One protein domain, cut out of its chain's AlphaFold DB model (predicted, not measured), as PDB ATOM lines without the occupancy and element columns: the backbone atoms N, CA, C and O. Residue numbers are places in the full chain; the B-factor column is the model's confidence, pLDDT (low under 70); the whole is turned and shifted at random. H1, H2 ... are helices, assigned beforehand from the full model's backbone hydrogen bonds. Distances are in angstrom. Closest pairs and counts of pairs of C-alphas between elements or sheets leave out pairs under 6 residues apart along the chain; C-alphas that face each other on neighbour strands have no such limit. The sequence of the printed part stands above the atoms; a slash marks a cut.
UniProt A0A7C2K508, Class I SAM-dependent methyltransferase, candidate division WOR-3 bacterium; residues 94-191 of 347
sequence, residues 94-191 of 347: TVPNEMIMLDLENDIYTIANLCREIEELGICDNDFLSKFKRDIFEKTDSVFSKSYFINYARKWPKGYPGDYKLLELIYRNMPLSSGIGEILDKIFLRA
ATOM      1  N   THR A  94     131.273  55.529 141.499       60.62
ATOM      2  CA  THR A  94     130.547  56.169 140.386       60.62
ATOM      3  C   THR A  94     130.427  57.688 140.536       60.62
ATOM      4  O   THR A  94     130.037  58.366 139.587       60.62
ATOM      5  N   VAL A  95     130.735  58.231 141.721       62.66
ATOM      6  CA  VAL A  95     130.680  59.670 141.999       62.66
ATOM      7  C   VAL A  95     131.901  60.355 141.373       62.66
ATOM      8  O   VAL A  95     133.027  59.931 141.637       62.66
ATOM      9  N   PRO A  96     131.721  61.424 140.575       73.25
ATOM     10  CA  PRO A  96     132.846  62.156 140.006       73.25
ATOM     11  C   PRO A  96     133.774  62.713 141.094       73.25
ATOM     12  O   PRO A  96     133.316  63.366 142.034       73.25
ATOM     13  N   ASN A  97     135.088  62.528 140.920       79.06
ATOM     14  CA  ASN A  97     136.119  63.022 141.845       79.06
ATOM     15  C   ASN A  97     135.982  64.520 142.170       79.06
ATOM     16  O   ASN A  97     136.335  64.946 143.265       79.06
ATOM     17  N   GLU A  98     135.459  65.319 141.241       85.56
ATOM     18  CA  GLU A  98     135.233  66.751 141.433       85.56
ATOM     19  C   GLU A  98     134.171  67.052 142.500       85.56
ATOM     20  O   GLU A  98     134.371  67.930 143.336       85.56
ATOM     21  N   MET A  99     133.080  66.281 142.542       87.31
ATOM     22  CA  MET A  99     132.018  66.470 143.533       87.31
ATOM     23  C   MET A  99     132.497  66.098 144.940       87.31
ATOM     24  O   MET A  99     132.238  66.831 145.891       87.31
ATOM     25  N   ILE A 100     133.264  65.008 145.058       89.38
ATOM     26  CA  ILE A 100     133.927  64.609 146.311       89.38
ATOM     27  C   ILE A 100     134.882  65.714 146.772       89.38
ATOM     28  O   ILE A 100     134.886  66.107 147.934       89.38
ATOM     29  N   MET A 101     135.688  66.239 145.849       90.88
ATOM     30  CA  MET A 101     136.666  67.277 146.144       90.88
ATOM     31  C   MET A 101     136.004  68.567 146.661       90.88
ATOM     32  O   MET A 101     136.533  69.171 147.595       90.88
ATOM     33  N   LEU A 102     134.875  68.985 146.075       91.94
ATOM     34  CA  LEU A 102     134.101  70.155 146.515       91.94
ATOM     35  C   LEU A 102     133.481  69.954 147.903       91.94
ATOM     36  O   LEU A 102     133.553  70.857 148.733       91.94
ATOM     37  N   ASP A 103     132.913  68.777 148.174       94.00
ATOM     38  CA  ASP A 103     132.341  68.456 149.489       94.00
ATOM     39  C   ASP A 103     133.414  68.484 150.592       94.00
ATOM     40  O   ASP A 103     133.267  69.183 151.593       94.00
ATOM     41  N   LEU A 104     134.553  67.820 150.364       95.50
ATOM     42  CA  LEU A 104     135.663  67.804 151.321       95.50
ATOM     43  C   LEU A 104     136.291  69.190 151.530       95.50
ATOM     44  O   LEU A 104     136.723  69.519 152.632       95.50
ATOM     45  N   GLU A 105     136.352  70.020 150.489       95.00
ATOM     46  CA  GLU A 105     136.803  71.406 150.625       95.00
ATOM     47  C   GLU A 105     135.855  72.231 151.505       95.00
ATOM     48  O   GLU A 105     136.326  72.978 152.365       95.00
ATOM     49  N   ASN A 106     134.539  72.079 151.337       95.44
ATOM     50  CA  ASN A 106     133.555  72.754 152.184       95.44
ATOM     51  C   ASN A 106     133.694  72.338 153.654       95.44
ATOM     52  O   ASN A 106     133.637  73.195 154.541       95.44
ATOM     53  N   ASP A 107     133.937  71.054 153.919       96.19
ATOM     54  CA  ASP A 107     134.202  70.558 155.271       96.19
ATOM     55  C   ASP A 107     135.472  71.190 155.865       96.19
ATOM     56  O   ASP A 107     135.450  71.682 156.996       96.19
ATOM     57  N   ILE A 108     136.566  71.261 155.093       95.44
ATOM     58  CA  ILE A 108     137.822  71.896 155.527       95.44
ATOM     59  C   ILE A 108     137.598  73.375 155.867       95.44
ATOM     60  O   ILE A 108     138.047  73.833 156.921       95.44
ATOM     61  N   TYR A 109     136.883  74.127 155.024       93.81
ATOM     62  CA  TYR A 109     136.565  75.529 155.315       93.81
ATOM     63  C   TYR A 109     135.640  75.685 156.523       93.81
ATOM     64  O   TYR A 109     135.799  76.637 157.287       93.81
ATOM     65  N   THR A 110     134.710  74.754 156.728       95.12
ATOM     66  CA  THR A 110     133.822  74.747 157.898       95.12
ATOM     67  C   THR A 110     134.630  74.557 159.180       95.12
ATOM     68  O   THR A 110     134.506  75.359 160.106       95.12
ATOM     69  N   ILE A 111     135.534  73.574 159.208       95.81
ATOM     70  CA  ILE A 111     136.443  73.329 160.336       95.81
ATOM     71  C   ILE A 111     137.345  74.548 160.578       95.81
ATOM     72  O   ILE A 111     137.461  75.013 161.710       95.81
ATOM     73  N   ALA A 112     137.941  75.113 159.523       91.75
ATOM     74  CA  ALA A 112     138.807  76.287 159.635       91.75
ATOM     75  C   ALA A 112     138.065  77.526 160.168       91.75
ATOM     76  O   ALA A 112     138.615  78.280 160.972       91.75
ATOM     77  N   ASN A 113     136.813  77.739 159.751       91.56
ATOM     78  CA  ASN A 113     135.985  78.831 160.258       91.56
ATOM     79  C   ASN A 113     135.620  78.623 161.731       91.56
ATOM     80  O   ASN A 113     135.714  79.574 162.497       91.56
ATOM     81  N   LEU A 114     135.289  77.398 162.150       93.25
ATOM     82  CA  LEU A 114     135.032  77.089 163.560       93.25
ATOM     83  C   LEU A 114     136.277  77.304 164.437       93.25
ATOM     84  O   LEU A 114     136.151  77.865 165.524       93.25
ATOM     85  N   CYS A 115     137.475  76.931 163.962       92.31
ATOM     86  CA  CYS A 115     138.732  77.266 164.646       92.31
ATOM     87  C   CYS A 115     138.871  78.780 164.839       92.31
ATOM     88  O   CYS A 115     139.105  79.235 165.958       92.31
ATOM     89  N   ARG A 116     138.681  79.557 163.762       89.25
ATOM     90  CA  ARG A 116     138.776  81.021 163.811       89.25
ATOM     91  C   ARG A 116     137.755  81.615 164.774       89.25
ATOM     92  O   ARG A 116     138.098  82.488 165.555       89.25
ATOM     93  N   GLU A 117     136.516  81.136 164.743       88.38
ATOM     94  CA  GLU A 117     135.476  81.603 165.656       88.38
ATOM     95  C   GLU A 117     135.852  81.364 167.119       88.38
ATOM     96  O   GLU A 117     135.631  82.259 167.924       88.38
ATOM     97  N   ILE A 118     136.439  80.207 167.456       90.12
ATOM     98  CA  ILE A 118     136.908  79.888 168.816       90.12
ATOM     99  C   ILE A 118     138.054  80.814 169.242       90.12
ATOM    100  O   ILE A 118     138.030  81.329 170.359       90.12
ATOM    101  N   GLU A 119     139.036  81.048 168.366       86.75
ATOM    102  CA  GLU A 119     140.131  81.999 168.612       86.75
ATOM    103  C   GLU A 119     139.602  83.429 168.812       86.75
ATOM    104  O   GLU A 119     140.025  84.141 169.724       86.75
ATOM    105  N   GLU A 120     138.622  83.835 168.003       85.00
ATOM    106  CA  GLU A 120     138.009  85.165 168.036       85.00
ATOM    107  C   GLU A 120     137.047  85.380 169.217       85.00
ATOM    108  O   GLU A 120     136.654  86.524 169.456       85.00
ATOM    109  N   LEU A 121     136.686  84.343 169.989       84.88
ATOM    110  CA  LEU A 121     135.832  84.509 171.176       84.88
ATOM    111  C   LEU A 121     136.469  85.432 172.225       84.88
ATOM    112  O   LEU A 121     135.750  86.070 172.993       84.88
ATOM    113  N   GLY A 122     137.804  85.485 172.297       81.81
ATOM    114  CA  GLY A 122     138.513  86.293 173.297       81.81
ATOM    115  C   GLY A 122     138.264  85.843 174.745       81.81
ATOM    116  O   GLY A 122     138.346  86.655 175.667       81.81
ATOM    117  N   ILE A 123     137.904  84.569 174.940       85.12
ATOM    118  CA  ILE A 123     137.706  83.918 176.253       85.12
ATOM    119  C   ILE A 123     138.753  82.828 176.531       85.12
ATOM    120  O   ILE A 123     138.858  82.340 177.651       85.12
ATOM    121  N   CYS A 124     139.508  82.434 175.507       86.31
ATOM    122  CA  CYS A 124     140.510  81.378 175.564       86.31
ATOM    123  C   CYS A 124     141.896  81.990 175.778       86.31
ATOM    124  O   CYS A 124     142.291  82.886 175.031       86.31
ATOM    125  N   ASP A 125     142.646  81.497 176.763       86.88
ATOM    126  CA  ASP A 125     144.044  81.888 176.949       86.88
ATOM    127  C   ASP A 125     144.989  81.150 175.978       86.88
ATOM    128  O   ASP A 125     144.602  80.234 175.245       86.88
ATOM    129  N   ASN A 126     146.260  81.557 175.962       87.12
ATOM    130  CA  ASN A 126     147.262  80.975 175.068       87.12
ATOM    131  C   ASN A 126     147.531  79.483 175.341       87.12
ATOM    132  O   ASN A 126     147.880  78.752 174.410       87.12
ATOM    133  N   ASP A 127     147.386  79.018 176.588       92.62
ATOM    134  CA  ASP A 127     147.586  77.608 176.943       92.62
ATOM    135  C   ASP A 127     146.448  76.747 176.385       92.62
ATOM    136  O   ASP A 127     146.700  75.742 175.714       92.62
ATOM    137  N   PHE A 128     145.200  77.189 176.557       92.94
ATOM    138  CA  PHE A 128     144.037  76.565 175.946       92.94
ATOM    139  C   PHE A 128     144.174  76.517 174.424       92.94
ATOM    140  O   PHE A 128     144.037  75.443 173.844       92.94
ATOM    141  N   LEU A 129     144.485  77.643 173.771       89.69
ATOM    142  CA  LEU A 129     144.610  77.696 172.308       89.69
ATOM    143  C   LEU A 129     145.724  76.774 171.793       89.69
ATOM    144  O   LEU A 129     145.559  76.105 170.772       89.69
ATOM    145  N   SER A 130     146.833  76.669 172.528       90.06
ATOM    146  CA  SER A 130     147.929  75.752 172.195       90.06
ATOM    147  C   SER A 130     147.507  74.283 172.307       90.06
ATOM    148  O   SER A 130     147.825  73.481 171.425       90.06
ATOM    149  N   LYS A 131     146.772  73.919 173.367       96.00
ATOM    150  CA  LYS A 131     146.213  72.568 173.549       96.00
ATOM    151  C   LYS A 131     145.175  72.253 172.478       96.00
ATOM    152  O   LYS A 131     145.297  71.235 171.809       96.00
ATOM    153  N   PHE A 132     144.241  73.167 172.242       94.38
ATOM    154  CA  PHE A 132     143.218  73.045 171.212       94.38
ATOM    155  C   PHE A 132     143.832  72.832 169.823       94.38
ATOM    156  O   PHE A 132     143.470  71.888 169.129       94.38
ATOM    157  N   LYS A 133     144.839  73.628 169.439       92.56
ATOM    158  CA  LYS A 133     145.569  73.441 168.175       92.56
ATOM    159  C   LYS A 133     146.174  72.038 168.056       92.56
ATOM    160  O   LYS A 133     146.100  71.440 166.981       92.56
ATOM    161  N   ARG A 134     146.774  71.513 169.131       95.06
ATOM    162  CA  ARG A 134     147.329  70.150 169.157       95.06
ATOM    163  C   ARG A 134     146.229  69.099 169.013       95.06
ATOM    164  O   ARG A 134     146.382  68.200 168.195       95.06
ATOM    165  N   ASP A 135     145.112  69.253 169.711       96.31
ATOM    166  CA  ASP A 135     143.991  68.313 169.636       96.31
ATOM    167  C   ASP A 135     143.395  68.259 168.218       96.31
ATOM    168  O   ASP A 135     143.131  67.180 167.686       96.31
ATOM    169  N   ILE A 136     143.237  69.414 167.556       94.62
ATOM    170  CA  ILE A 136     142.799  69.490 166.150       94.62
ATOM    171  C   ILE A 136     143.829  68.836 165.226       94.62
ATOM    172  O   ILE A 136     143.459  68.114 164.296       94.62
ATOM    173  N   PHE A 137     145.123  69.058 165.480       94.50
ATOM    174  CA  PHE A 137     146.191  68.413 164.726       94.50
ATOM    175  C   PHE A 137     146.088  66.888 164.837       94.50
ATOM    176  O   PHE A 137     146.046  66.224 163.810       94.50
ATOM    177  N   GLU A 138     146.000  66.339 166.047       97.00
ATOM    178  CA  GLU A 138     145.933  64.894 166.288       97.00
ATOM    179  C   GLU A 138     144.679  64.266 165.666       97.00
ATOM    180  O   GLU A 138     144.775  63.271 164.948       97.00
ATOM    181  N   LYS A 139     143.507  64.882 165.857       97.31
ATOM    182  CA  LYS A 139     142.226  64.360 165.343       97.31
ATOM    183  C   LYS A 139     142.123  64.342 163.821       97.31
ATOM    184  O   LYS A 139     141.357  63.556 163.276       97.31
ATOM    185  N   THR A 140     142.873  65.199 163.134       96.75
ATOM    186  CA  THR A 140     142.873  65.273 161.665       96.75
ATOM    187  C   THR A 140     144.048  64.532 161.028       96.75
ATOM    188  O   THR A 140     144.122  64.437 159.800       96.75
ATOM    189  N   ASP A 141     144.976  63.988 161.825       97.19
ATOM    190  CA  ASP A 141     146.248  63.493 161.304       97.19
ATOM    191  C   ASP A 141     146.109  62.238 160.441       97.19
ATOM    192  O   ASP A 141     146.789  62.135 159.420       97.19
ATOM    193  N   SER A 142     145.179  61.335 160.771       96.31
ATOM    194  CA  SER A 142     144.914  60.113 159.992       96.31
ATOM    195  C   SER A 142     144.581  60.392 158.521       96.31
ATOM    196  O   SER A 142     144.826  59.550 157.659       96.31
ATOM    197  N   VAL A 143     144.061  61.585 158.226       96.69
ATOM    198  CA  VAL A 143     143.683  62.032 156.884       96.69
ATOM    199  C   VAL A 143     144.709  63.009 156.324       96.69
ATOM    200  O   VAL A 143     145.261  62.784 155.248       96.69
ATOM    201  N   PHE A 144     145.007  64.094 157.041       96.94
ATOM    202  CA  PHE A 144     145.866  65.160 156.526       96.94
ATOM    203  C   PHE A 144     147.330  64.752 156.362       96.94
ATOM    204  O   PHE A 144     148.021  65.353 155.543       96.94
ATOM    205  N   SER A 145     147.808  63.728 157.076       97.19
ATOM    206  CA  SER A 145     149.146  63.170 156.847       97.19
ATOM    207  C   SER A 145     149.282  62.469 155.487       97.19
ATOM    208  O   SER A 145     150.397  62.366 154.974       97.19
ATOM    209  N   LYS A 146     148.164  62.038 154.876       96.75
ATOM    210  CA  LYS A 146     148.136  61.386 153.556       96.75
ATOM    211  C   LYS A 146     148.343  62.370 152.401       96.75
ATOM    212  O   LYS A 146     148.726  61.943 151.318       96.75
ATOM    213  N   SER A 147     148.091  63.664 152.615       97.62
ATOM    214  CA  SER A 147     148.413  64.732 151.661       97.62
ATOM    215  C   SER A 147     149.813  65.260 151.918       97.62
ATOM    216  O   SER A 147     150.107  65.748 153.007       97.62
ATOM    217  N   TYR A 148     150.663  65.237 150.899       97.69
ATOM    218  CA  TYR A 148     151.994  65.816 150.953       97.69
ATOM    219  C   TYR A 148     151.919  67.303 151.309       97.69
ATOM    220  O   TYR A 148     152.589  67.747 152.239       97.69
ATOM    221  N   PHE A 149     151.083  68.070 150.602       97.56
ATOM    222  CA  PHE A 149     151.025  69.522 150.770       97.56
ATOM    223  C   PHE A 149     150.487  69.929 152.142       97.56
ATOM    224  O   PHE A 149     151.105  70.748 152.823       97.56
ATOM    225  N   ILE A 150     149.369  69.336 152.577       96.06
ATOM    226  CA  ILE A 150     148.768  69.663 153.874       96.06
ATOM    227  C   ILE A 150     149.694  69.217 155.013       96.06
ATOM    228  O   ILE A 150     149.938  69.988 155.942       96.06
ATOM    229  N   ASN A 151     150.261  68.010 154.945       96.38
ATOM    230  CA  ASN A 151     151.194  67.506 155.955       96.38
ATOM    231  C   ASN A 151     152.450  68.384 156.061       96.38
ATOM    232  O   ASN A 151     152.867  68.731 157.167       96.38
ATOM    233  N   TYR A 152     153.023  68.792 154.924       96.06
ATOM    234  CA  TYR A 152     154.175  69.692 154.888       96.06
ATOM    235  C   TYR A 152     153.826  71.052 155.513       96.06
ATOM    236  O   TYR A 152     154.523  71.524 156.413       96.06
ATOM    237  N   ALA A 153     152.706  71.657 155.104       92.94
ATOM    238  CA  ALA A 153     152.258  72.954 155.610       92.94
ATOM    239  C   ALA A 153     151.910  72.945 157.109       92.94
ATOM    240  O   ALA A 153     152.050  73.973 157.767       92.94
ATOM    241  N   ARG A 154     151.484  71.802 157.663       91.44
ATOM    242  CA  ARG A 154     151.174  71.633 159.094       91.44
ATOM    243  C   ARG A 154     152.420  71.472 159.972       91.44
ATOM    244  O   ARG A 154     152.371  71.830 161.145       91.44
ATOM    245  N   LYS A 155     153.508  70.912 159.433       90.81
ATOM    246  CA  LYS A 155     154.711  70.542 160.205       90.81
ATOM    247  C   LYS A 155     155.815  71.590 160.205       90.81
ATOM    248  O   LYS A 155     156.700  71.496 161.046       90.81
ATOM    249  N   TRP A 156     155.777  72.539 159.271       90.81
ATOM    250  CA  TRP A 156     156.819  73.557 159.079       90.81
ATOM    251  C   TRP A 156     158.232  72.957 159.173       90.81
ATOM    252  O   TRP A 156     158.964  73.277 160.107       90.81
ATOM    253  N   PRO A 157     158.648  72.079 158.239       90.38
ATOM    254  CA  PRO A 157     159.932  71.374 158.335       90.38
ATOM    255  C   PRO A 157     161.149  72.301 158.466       90.38
ATOM    256  O   PRO A 157     162.192  71.891 158.964       90.38
ATOM    257  N   LYS A 158     161.009  73.556 158.024       85.75
ATOM    258  CA  LYS A 158     162.010  74.623 158.131       85.75
ATOM    259  C   LYS A 158     161.887  75.510 159.370       85.75
ATOM    260  O   LYS A 158     162.673  76.434 159.533       85.75
ATOM    261  N   GLY A 159     160.919  75.243 160.240       84.88
ATOM    262  CA  GLY A 159     160.634  76.034 161.437       84.88
ATOM    263  C   GLY A 159     159.766  77.272 161.190       84.88
ATOM    264  O   GLY A 159     159.462  77.984 162.141       84.88
ATOM    265  N   TYR A 160     159.339  77.523 159.949       84.00
ATOM    266  CA  TYR A 160     158.448  78.628 159.591       84.00
ATOM    267  C   TYR A 160     157.479  78.233 158.457       84.00
ATOM    268  O   TYR A 160     157.781  77.327 157.672       84.00
ATOM    269  N   PRO A 161     156.291  78.863 158.369       84.75
ATOM    270  CA  PRO A 161     155.324  78.590 157.310       84.75
ATOM    271  C   PRO A 161     155.774  79.159 155.959       84.75
ATOM    272  O   PRO A 161     156.388  80.219 155.893       84.75
ATOM    273  N   GLY A 162     155.395  78.491 154.865       84.50
ATOM    274  CA  GLY A 162     155.582  79.037 153.516       84.50
ATOM    275  C   GLY A 162     157.041  79.133 153.066       84.50
ATOM    276  O   GLY A 162     157.381  80.075 152.353       84.50
ATOM    277  N   ASP A 163     157.884  78.184 153.484       91.94
ATOM    278  CA  ASP A 163     159.276  78.091 153.041       91.94
ATOM    279  C   ASP A 163     159.422  77.924 151.517       91.94
ATOM    280  O   ASP A 163     158.467  77.609 150.796       91.94
ATOM    281  N   TYR A 164     160.643  78.128 151.016       93.50
ATOM    282  CA  TYR A 164     160.910  78.117 149.579       93.50
ATOM    283  C   TYR A 164     160.566  76.773 148.915       93.50
ATOM    284  O   TYR A 164     160.181  76.760 147.746       93.50
ATOM    285  N   LYS A 165     160.664  75.640 149.634       95.25
ATOM    286  CA  LYS A 165     160.336  74.315 149.085       95.25
ATOM    287  C   LYS A 165     158.833  74.185 148.901       95.25
ATOM    288  O   LYS A 165     158.396  73.765 147.834       95.25
ATOM    289  N   LEU A 166     158.039  74.586 149.895       95.56
ATOM    290  CA  LEU A 166     156.583  74.599 149.756       95.56
ATOM    291  C   LEU A 166     156.143  75.528 148.619       95.56
ATOM    292  O   LEU A 166     155.267  75.158 147.837       95.56
ATOM    293  N   LEU A 167     156.767  76.703 148.484       95.31
ATOM    294  CA  LEU A 167     156.478  77.617 147.378       95.31
ATOM    295  C   LEU A 167     156.829  77.002 146.014       95.31
ATOM    296  O   LEU A 167     155.988  77.035 145.119       95.31
ATOM    297  N   GLU A 168     157.993  76.358 145.860       96.75
ATOM    298  CA  GLU A 168     158.350  75.634 144.625       96.75
ATOM    299  C   GLU A 168     157.322  74.557 144.257       96.75
ATOM    300  O   GLU A 168     156.988  74.385 143.081       96.75
ATOM    301  N   LEU A 169     156.785  73.852 145.253       96.75
ATOM    302  CA  LEU A 169     155.736  72.859 145.046       96.75
ATOM    303  C   LEU A 169     154.411  73.498 144.614       96.75
ATOM    304  O   LEU A 169     153.762  72.996 143.693       96.75
ATOM    305  N   ILE A 170     154.025  74.623 145.222       97.44
ATOM    306  CA  ILE A 170     152.837  75.393 144.821       97.44
ATOM    307  C   ILE A 170     152.983  75.909 143.385       97.44
ATOM    308  O   ILE A 170     152.022  75.830 142.618       97.44
ATOM    309  N   TYR A 171     154.171  76.393 143.000       96.88
ATOM    310  CA  TYR A 171     154.466  76.836 141.633       96.88
ATOM    311  C   TYR A 171     154.405  75.689 140.625       96.88
ATOM    312  O   TYR A 171     153.916  75.882 139.516       96.88
ATOM    313  N   ARG A 172     154.859  74.488 141.007       96.44
ATOM    314  CA  ARG A 172     154.740  73.283 140.173       96.44
ATOM    315  C   ARG A 172     153.281  72.880 139.932       96.44
ATOM    316  O   ARG A 172     152.999  72.280 138.902       96.44
ATOM    317  N   ASN A 173     152.383  73.211 140.862       97.38
ATOM    318  CA  ASN A 173     150.937  73.017 140.748       97.38
ATOM    319  C   ASN A 173     150.526  71.587 140.350       97.38
ATOM    320  O   ASN A 173     149.667  71.383 139.495       97.38
ATOM    321  N   MET A 174     151.166  70.592 140.960       97.31
ATOM    322  CA  MET A 174     150.940  69.183 140.656       97.31
ATOM    323  C   MET A 174     150.773  68.400 141.963       97.31
ATOM    324  O   MET A 174     151.626  68.550 142.843       97.31
ATOM    325  N   PRO A 175     149.716  67.578 142.113       96.81
ATOM    326  CA  PRO A 175     149.565  66.728 143.290       96.81
ATOM    327  C   PRO A 175     150.706  65.705 143.356       96.81
ATOM    328  O   PRO A 175     151.219  65.274 142.322       96.81
ATOM    329  N   LEU A 176     151.119  65.337 144.570       97.06
ATOM    330  CA  LEU A 176     152.240  64.414 144.808       97.06
ATOM    331  C   LEU A 176     151.830  63.136 145.543       97.06
ATOM    332  O   LEU A 176     152.601  62.180 145.606       97.06
ATOM    333  N   SER A 177     150.633  63.133 146.113       96.25
ATOM    334  CA  SER A 177     150.083  62.025 146.887       96.25
ATOM    335  C   SER A 177     149.195  61.134 146.021       96.25
ATOM    336  O   SER A 177     148.910  61.450 144.868       96.25
ATOM    337  N   SER A 178     148.729  60.021 146.586       91.19
ATOM    338  CA  SER A 178     147.786  59.099 145.941       91.19
ATOM    339  C   SER A 178     146.536  58.890 146.802       91.19
ATOM    340  O   SER A 178     146.509  59.269 147.977       91.19
ATOM    341  N   GLY A 179     145.484  58.303 146.221       89.94
ATOM    342  CA  GLY A 179     144.225  58.034 146.929       89.94
ATOM    343  C   GLY A 179     143.583  59.317 147.457       89.94
ATOM    344  O   GLY A 179     143.578  60.341 146.770       89.94
ATOM    345  N   ILE A 180     143.085  59.293 148.698       92.69
ATOM    346  CA  ILE A 180     142.526  60.498 149.336       92.69
ATOM    347  C   ILE A 180     143.546  61.645 149.439       92.69
ATOM    348  O   ILE A 180     143.184  62.815 149.321       92.69
ATOM    349  N   GLY A 181     144.834  61.321 149.581       95.38
ATOM    350  CA  GLY A 181     145.909  62.306 149.610       95.38
ATOM    351  C   GLY A 181     145.995  63.129 148.325       95.38
ATOM    352  O   GLY A 181     146.247  64.328 148.387       95.38
ATOM    353  N   GLU A 182     145.751  62.517 147.162       94.75
ATOM    354  CA  GLU A 182     145.775  63.221 145.871       94.75
ATOM    355  C   GLU A 182     144.645  64.255 145.775       94.75
ATOM    356  O   GLU A 182     144.851  65.371 145.296       94.75
ATOM    357  N   ILE A 183     143.449  63.902 146.260       94.75
ATOM    358  CA  ILE A 183     142.294  64.810 146.307       94.75
ATOM    359  C   ILE A 183     142.608  65.992 147.230       94.75
ATOM    360  O   ILE A 183     142.381  67.144 146.866       94.75
ATOM    361  N   LEU A 184     143.183  65.717 148.399       96.69
ATOM    362  CA  LEU A 184     143.586  66.737 149.363       96.69
ATOM    363  C   LEU A 184     144.714  67.642 148.839       96.69
ATOM    364  O   LEU A 184     144.664  68.852 149.050       96.69
ATOM    365  N   ASP A 185     145.680  67.099 148.095       97.62
ATOM    366  CA  ASP A 185     146.699  67.896 147.403       97.62
ATOM    367  C   ASP A 185     146.062  68.842 146.376       97.62
ATOM    368  O   ASP A 185     146.419  70.018 146.312       97.62
ATOM    369  N   LYS A 186     145.077  68.363 145.600       96.62
ATOM    370  CA  LYS A 186     144.320  69.206 144.657       96.62
ATOM    371  C   LYS A 186     143.539  70.302 145.383       96.62
ATOM    372  O   LYS A 186     143.561  71.443 144.929       96.62
ATOM    373  N   ILE A 187     142.902  69.989 146.517       96.56
ATOM    374  CA  ILE A 187     142.233  70.985 147.376       96.56
ATOM    375  C   ILE A 187     143.228  72.041 147.868       96.56
ATOM    376  O   ILE A 187     142.952  73.234 147.773       96.56
ATOM    377  N   PHE A 188     144.405  71.635 148.335       96.94
ATOM    378  CA  PHE A 188     145.435  72.578 148.762       96.94
ATOM    379  C   PHE A 188     145.887  73.489 147.612       96.94
ATOM    380  O   PHE A 188     145.975  74.705 147.770       96.94
ATOM    381  N   LEU A 189     146.154  72.913 146.437       96.88
ATOM    382  CA  LEU A 189     146.668  73.640 145.277       96.88
ATOM    383  C   LEU A 189     145.651  74.611 144.660       96.88
ATOM    384  O   LEU A 189     146.076  75.620 144.089       96.88
ATOM    385  N   ARG A 190     144.346  74.337 144.789       94.38
ATOM    386  CA  ARG A 190     143.245  75.223 144.357       94.38
ATOM    387  C   ARG A 190     142.763  76.189 145.439       94.38
ATOM    388  O   ARG A 190     141.923  77.038 145.169       94.38
ATOM    389  N   ALA A 191     143.281  76.085 146.663       92.06
ATOM    390  CA  ALA A 191     142.964  77.054 147.698       92.06
ATOM    391  C   ALA A 191     143.381  78.459 147.238       92.06
ATOM    392  O   ALA A 191     144.452  78.640 146.651       92.06
TER     393      ALA A 191
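AT A GLANCE: This is residues 94 to 191 of the 347 residues of the protein "Class I SAM-dependent methyltransferase" of candidate division WOR-3 bacterium (UniProt A0A7C2K508). Long helices H1 and H2 run opposite ways, loosely side by side, with H5 across their open end. H3 packs on H5, and H4 folds back along H3. The printed part, all helix in class, has 98 residues and five named helices, H1 to H5. It is only just compact, close to loose: radius of gyration of the C-alphas 14.8 A, spans 44, 34 and 21 A.

HOW THE PARTS SIT: H1, residues 97 to 120, and H2, residues 126 to 144, are close but not clearly touching. H5, residues 180 to 190, touches H1, closest C-alphas 183 and 101 at 6.1 A. It touches H3, residues 148 to 155, closest C-alphas 185 and 149 at 5.7 A. H3 and H4, residues 164 to 172, are a hairpin and only just touch, with 3 C-alpha pairs within 8 A. In H2, 13 of 15 O i to N i+4 pairs are within hydrogen-bond range.

IN THESE COORDINATES: H1 begins at C-alpha 97 (136.119, 63.022, 141.845); H5 ends at C-alpha 190 (143.245, 75.223, 144.357).

THE WHOLE: The printed part has no cut; residues 94 to 95 have pLDDT under 70.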